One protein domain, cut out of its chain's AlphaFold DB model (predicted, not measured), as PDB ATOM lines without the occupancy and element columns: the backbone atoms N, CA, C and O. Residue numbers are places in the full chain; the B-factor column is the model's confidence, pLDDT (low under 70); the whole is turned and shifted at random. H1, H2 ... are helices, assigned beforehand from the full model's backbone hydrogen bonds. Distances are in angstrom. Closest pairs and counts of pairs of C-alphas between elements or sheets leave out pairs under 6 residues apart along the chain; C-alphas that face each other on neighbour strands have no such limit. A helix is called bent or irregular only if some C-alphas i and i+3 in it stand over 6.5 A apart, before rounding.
ATOM      1  N   ALA A  19      -7.210-108.175 117.620       59.28
ATOM      2  CA  ALA A  19      -8.179-108.708 118.554       59.28
ATOM      3  C   ALA A  19      -7.561-108.770 119.961       59.28
ATOM      4  O   ALA A  19      -6.576-109.475 120.170       59.28
ATOM      5  N   ARG A  20      -8.171-108.082 120.945       62.72
ATOM      6  CA  ARG A  20      -7.740-108.146 122.359       62.72
ATOM      7  C   ARG A  20      -7.503-109.603 122.779       62.72
ATOM      8  O   ARG A  20      -8.401-110.420 122.513       62.72
ATOM      9  N   PRO A  21      -6.361-109.938 123.407       68.69
ATOM     10  CA  PRO A  21      -6.045-111.310 123.780       68.69
ATOM     11  C   PRO A  21      -7.113-111.881 124.718       68.69
ATOM     12  O   PRO A  21      -7.751-111.155 125.479       68.69
ATOM     13  N   GLN A  22      -7.337-113.198 124.653       67.69
ATOM     14  CA  GLN A  22      -8.399-113.873 125.419       67.69
ATOM     15  C   GLN A  22      -8.293-113.621 126.930       67.69
ATOM     16  O   GLN A  22      -9.312-113.493 127.600       67.69
ATOM     17  N   SER A  23      -7.072-113.470 127.442       70.38
ATOM     18  CA  SER A  23      -6.792-113.140 128.839       70.38
ATOM     19  C   SER A  23      -7.377-111.796 129.293       70.38
ATOM     20  O   SER A  23      -7.776-111.683 130.446       70.38
ATOM     21  N   GLU A  24      -7.480-110.799 128.407       74.25
ATOM     22  CA  GLU A  24      -8.055-109.478 128.718       74.25
ATOM     23  C   GLU A  24      -9.585-109.452 128.644       74.25
ATOM     24  O   GLU A  24     -10.214-108.524 129.149       74.25
ATOM     25  N   ARG A  25     -10.201-110.451 128.001       75.25
ATOM     26  CA  ARG A  25     -11.665-110.553 127.886       75.25
ATOM     27  C   ARG A  25     -12.297-111.253 129.084       75.25
ATOM     28  O   ARG A  25     -13.511-111.188 129.253       75.25
ATOM     29  N   CYS A  26     -11.500-111.956 129.883       76.94
ATOM     30  CA  CYS A  26     -11.995-112.707 131.023       76.94
ATOM     31  C   CYS A  26     -12.215-111.796 132.242       76.94
ATOM     32  O   CYS A  26     -11.391-110.923 132.516       76.94
ATOM     33  N   PRO A  27     -13.287-112.019 133.022       84.44
ATOM     34  CA  PRO A  27     -13.467-111.331 134.295       84.44
ATOM     35  C   PRO A  27     -12.350-111.718 135.278       84.44
ATOM     36  O   PRO A  27     -11.781-112.811 135.204       84.44
ATOM     37  N   PHE A  28     -12.073-110.831 136.236       80.75
ATOM     38  CA  PHE A  28     -10.953-110.923 137.183       80.75
ATOM     39  C   PHE A  28     -10.802-112.310 137.836       80.75
ATOM     40  O   PHE A  28      -9.715-112.879 137.859       80.75
ATOM     41  N   ILE A  29     -11.901-112.906 138.309       81.19
ATOM     42  CA  ILE A  29     -11.886-114.215 138.986       81.19
ATOM     43  C   ILE A  29     -11.461-115.349 138.034       81.19
ATOM     44  O   ILE A  29     -10.705-116.243 138.422       81.19
ATOM     45  N   LEU A  30     -11.898-115.304 136.771       82.44
ATOM     46  CA  LEU A  30     -11.552-116.312 135.760       82.44
ATOM     47  C   LEU A  30     -10.095-116.183 135.288       82.44
ATOM     48  O   LEU A  30      -9.493-117.169 134.860       82.44
ATOM     49  N   TYR A  31      -9.519-114.982 135.388       84.62
ATOM     50  CA  TYR A  31      -8.115-114.745 135.072       84.62
ATOM     51  C   TYR A  31      -7.185-115.487 136.046       84.62
ATOM     52  O   TYR A  31      -6.353-116.286 135.616       84.62
ATOM     53  N   TYR A  32      -7.379-115.302 137.356       85.12
ATOM     54  CA  TYR A  32      -6.513-115.887 138.397       85.12
ATOM     55  C   TYR A  32      -6.761-117.370 138.690       85.12
ATOM     56  O   TYR A  32      -5.929-118.025 139.322       85.12
ATOM     57  N   THR A  33      -7.882-117.918 138.225       85.44
ATOM     58  CA  THR A  33      -8.141-119.368 138.219       85.44
ATOM     59  C   THR A  33      -7.586-120.056 136.969       85.44
ATOM     60  O   THR A  33      -7.740-121.265 136.818       85.44
ATOM     61  N   PHE A  34      -6.929-119.304 136.073       87.12
ATOM     62  CA  PHE A  34      -6.374-119.783 134.802       87.12
ATOM     63  C   PHE A  34      -7.400-120.466 133.885       87.12
ATOM     64  O   PHE A  34      -7.029-121.189 132.959       87.12
ATOM     65  N   LEU A  35      -8.698-120.207 134.077       86.31
ATOM     66  CA  LEU A  35      -9.741-120.849 133.279       86.31
ATOM     67  C   LEU A  35      -9.674-120.415 131.808       86.31
ATOM     68  O   LEU A  35      -9.979-121.198 130.911       86.31
ATOM     69  N   TRP A  36      -9.171-119.206 131.548       84.88
ATOM     70  CA  TRP A  36      -8.914-118.685 130.203       84.88
ATOM     71  C   TRP A  36      -7.918-119.530 129.383       84.88
ATOM     72  O   TRP A  36      -7.939-119.471 128.157       84.88
ATOM     73  N   MET A  37      -7.085-120.359 130.029       86.25
ATOM     74  CA  MET A  37      -6.159-121.277 129.349       86.25
ATOM     75  C   MET A  37      -6.832-122.567 128.862       86.25
ATOM     76  O   MET A  37      -6.271-123.263 128.017       86.25
ATOM     77  N   THR A  38      -8.026-122.911 129.349       88.31
ATOM     78  CA  THR A  38      -8.717-124.152 128.954       88.31
ATOM     79  C   THR A  38      -8.944-124.306 127.442       88.31
ATOM     80  O   THR A  38      -8.602-125.376 126.926       88.31
ATOM     81  N   PRO A  39      -9.414-123.296 126.673       84.06
ATOM     82  CA  PRO A  39      -9.535-123.426 125.219       84.06
ATOM     83  C   PRO A  39      -8.175-123.581 124.528       84.06
ATOM     84  O   PRO A  39      -8.065-124.311 123.543       84.06
ATOM     85  N   PHE A  40      -7.131-122.937 125.057       84.31
ATOM     86  CA  PHE A  40      -5.771-123.050 124.538       84.31
ATOM     87  C   PHE A  40      -5.211-124.463 124.742       84.31
ATOM     88  O   PHE A  40      -4.715-125.072 123.799       84.31
ATOM     89  N   VAL A  41      -5.384-125.042 125.934       87.75
ATOM     90  CA  VAL A  41      -4.992-126.431 126.229       87.75
ATOM     91  C   VAL A  41      -5.803-127.429 125.397       87.75
ATOM     92  O   VAL A  41      -5.258-128.417 124.905       87.75
ATOM     93  N   ALA A  42      -7.096-127.175 125.182       87.25
ATOM     94  CA  ALA A  42      -7.924-128.007 124.312       87.25
ATOM     95  C   ALA A  42      -7.444-127.964 122.850       87.25
ATOM     96  O   ALA A  42      -7.392-129.002 122.188       87.25
ATOM     97  N   ARG A  43      -7.041-126.787 122.353       83.25
ATOM     98  CA  ARG A  43      -6.441-126.625 121.021       83.25
ATOM     99  C   ARG A  43      -5.089-127.333 120.922       83.25
ATOM    100  O   ARG A  43      -4.886-128.089 119.975       83.25
ATOM    101  N   ALA A  44      -4.237-127.184 121.937       87.31
ATOM    102  CA  ALA A  44      -2.958-127.881 122.047       87.31
ATOM    103  C   ALA A  44      -3.120-129.404 121.954       87.31
ATOM    104  O   ALA A  44      -2.416-130.072 121.197       87.31
ATOM    105  N   ARG A  45      -4.111-129.947 122.674       89.62
ATOM    106  CA  ARG A  45      -4.446-131.376 122.643       89.62
ATOM    107  C   ARG A  45      -4.872-131.836 121.247       89.62
ATOM    108  O   ARG A  45      -4.488-132.927 120.836       89.62
ATOM    109  N   LYS A  46      -5.654-131.026 120.525       88.88
ATOM    110  CA  LYS A  46      -6.124-131.347 119.165       88.88
ATOM    111  C   LYS A  46      -4.999-131.287 118.128       88.88
ATOM    112  O   LYS A  46      -4.892-132.193 117.310       88.88
ATOM    113  N   GLN A  47      -4.166-130.247 118.163       84.06
ATOM    114  CA  GLN A  47      -3.127-130.004 117.153       84.06
ATOM    115  C   GLN A  47      -1.838-130.817 117.377       84.06
ATOM    116  O   GLN A  47      -1.054-130.952 116.443       84.06
ATOM    117  N   ARG A  48      -1.610-131.370 118.581       83.00
ATOM    118  CA  ARG A  48      -0.407-132.124 119.021       83.00
ATOM    119  C   ARG A  48       0.932-131.373 118.954       83.00
ATOM    120  O   ARG A  48       1.845-131.733 119.689       83.00
ATOM    121  N   VAL A  49       1.052-130.336 118.129       84.06
ATOM    122  CA  VAL A  49       2.208-129.445 118.009       84.06
ATOM    123  C   VAL A  49       1.696-128.010 118.009       84.06
ATOM    124  O   VAL A  49       0.841-127.665 117.199       84.06
ATOM    125  N   LEU A  50       2.216-127.182 118.916       82.44
ATOM    126  CA  LEU A  50       1.941-125.746 118.928       82.44
ATOM    127  C   LEU A  50       2.880-125.038 117.966       82.44
ATOM    128  O   LEU A  50       4.100-125.183 118.083       82.44
ATOM    129  N   LYS A  51       2.327-124.230 117.062       83.56
ATOM    130  CA  LYS A  51       3.122-123.295 116.268       83.56
ATOM    131  C   LYS A  51       3.256-121.963 117.017       83.56
ATOM    132  O   LYS A  51       2.367-121.609 117.793       83.56
ATOM    133  N   PRO A  52       4.325-121.181 116.780       80.56
ATOM    134  CA  PRO A  52       4.457-119.842 117.357       80.56
ATOM    135  C   PRO A  52       3.271-118.915 117.046       80.56
ATOM    136  O   PRO A  52       2.927-118.079 117.874       80.56
ATOM    137  N   SER A  53       2.609-119.100 115.899       78.56
ATOM    138  CA  SER A  53       1.405-118.361 115.498       78.56
ATOM    139  C   SER A  53       0.155-118.701 116.320       78.56
ATOM    140  O   SER A  53      -0.772-117.896 116.373       78.56
ATOM    141  N   ASP A  54       0.116-119.862 116.984       78.12
ATOM    142  CA  ASP A  54      -1.001-120.259 117.850       78.12
ATOM    143  C   ASP A  54      -0.928-119.595 119.239       78.12
ATOM    144  O   ASP A  54      -1.888-119.665 120.016       78.12
ATOM    145  N   ILE A  55       0.208-118.970 119.573       80.31
ATOM    146  CA  ILE A  55       0.437-118.319 120.864       80.31
ATOM    147  C   ILE A  55      -0.255-116.948 120.854       80.31
ATOM    148  O   ILE A  55       0.024-116.126 119.981       80.31
ATOM    149  N   PRO A  56      -1.145-116.664 121.825       76.94
ATOM    150  CA  PRO A  56      -1.815-115.375 121.893       76.94
ATOM    151  C   PRO A  56      -0.811-114.237 122.101       76.94
ATOM    152  O   PRO A  56       0.185-114.380 122.814       76.94
ATOM    153  N   SER A  57      -1.110-113.083 121.506       77.38
ATOM    154  CA  SER A  57      -0.315-111.870 121.671       77.38
ATOM    155  C   SER A  57      -0.232-111.446 123.138       77.38
ATOM    156  O   SER A  57      -1.155-111.668 123.929       77.38
ATOM    157  N   LEU A  58       0.874-110.791 123.492       80.44
ATOM    158  CA  LEU A  58       1.114-110.329 124.853       80.44
ATOM    159  C   LEU A  58       0.015-109.334 125.295       80.44
ATOM    160  O   LEU A  58      -0.290-108.405 124.545       80.44
ATOM    161  N   PRO A  59      -0.554-109.487 126.503       79.12
ATOM    162  CA  PRO A  59      -1.474-108.509 127.077       79.12
ATOM    163  C   PRO A  59      -0.863-107.107 127.185       79.12
ATOM    164  O   PRO A  59       0.320-106.942 127.493       79.12
ATOM    165  N   THR A  60      -1.682-106.074 127.014       77.19
ATOM    166  CA  THR A  60      -1.282-104.661 127.117       77.19
ATOM    167  C   THR A  60      -0.739-104.299 128.503       77.19
ATOM    168  O   THR A  60       0.196-103.502 128.621       77.19
ATOM    169  N   ASN A  61      -1.253-104.934 129.563       77.00
ATOM    170  CA  ASN A  61      -0.783-104.750 130.940       77.00
ATOM    171  C   ASN A  61       0.631-105.324 131.192       77.00
ATOM    172  O   ASN A  61       1.285-104.934 132.159       77.00
ATOM    173  N   MET A  62       1.124-106.210 130.321       79.56
ATOM    174  CA  MET A  62       2.426-106.873 130.433       79.56
ATOM    175  C   MET A  62       3.571-106.094 129.776       79.56
ATOM    176  O   MET A  62       4.710-106.562 129.773       79.56
ATOM    177  N   ASN A  63       3.305-104.896 129.254       82.50
ATOM    178  CA  ASN A  63       4.335-104.069 128.642       82.50
ATOM    179  C   ASN A  63       5.415-103.656 129.670       82.50
ATOM    180  O   ASN A  63       5.132-103.005 130.681       82.50
TER     181      ASN A  63
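AT A GLANCE: This is residues 19 to 63 of the 451 residues of the protein "ABC transmembrane type-1 domain-containing protein" of Giardia intestinalis (strain ATCC 50803 / WB clone C6) (UniProt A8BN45). An open loop of chain: one longer helix, H3, makes one long side, two short helices, H1 and H2, gather near the end of it where it begins, and beyond its other end residues 48 to 63, with no named element, fold back towards the side where H1 lies. Contacts between the helices are few. The printed part has 45 residues, with three named helices in the order H1, H2, H3 and no named strand; the class is all helix, though under half of the residues, 22 of 45, are in named elements. The whole is only just loose, close to compact, with a radius of gyration of the C-alphas of 11.4 A and spans of 30 by 22 by 15 A.

IN THESE COORDINATES: Begin at C-alpha 19, at (-8.179, -108.708, 118.554). Three residues on, find C-alpha 22 at (-8.399, -113.873, 125.419), where H1 starts; it covers residues 22 to 25 and measures 5.3 A from first to last C-alpha. H2 follows as residues 28 to 32, 6.8 A long. H3 is the longest helix, residues 35 to 47, and runs 19.7 A to C-alpha 47 at (-3.127, -130.004, 117.153). H3 is irregular, but only just: C-alphas 36 and 39 are 6.9 A apart. From Arg 48 to Asn 63 you meet 16 residues with no named element.

HOW THE PARTS SIT: Look first at Ser 23 in H1. H1 and H2 are close but not clearly touching; their closest C-alphas, those of Ser 23 and Tyr 31, are 6.6 A apart. H1 and H3 are also close but not clearly touching, with the closest C-alphas, those of Ser 23 and Trp 36, 6.1 A apart. H2 and H3 are likewise close but not clearly touching, and their closest C-alphas, those of Leu 30 and Trp 36, are 6.6 A apart. In H2 every O i to N i+4 pair is within hydrogen-bond range, in H3 it is 7 of 9, and H1 is too short for such a pair.

THE WHOLE: The two C-alphas farthest apart are those of Lys 46 and Asn 63, at 30.7 A, while those of Ala 19 and Asn 63, the first and last printed, are 16.7 A apart. The printed part has no cut. The links H1 to H2 and H2 to H3 are both tight, with two residues each. The C-alphas of residues 48 to 63 lie 6 to 17 A from the mean of all C-alphas. In the B-factor column the mean pLDDT of the printed part is 80.7; residues 19 to 22, of which Gln 22 belongs to H1, are under 70.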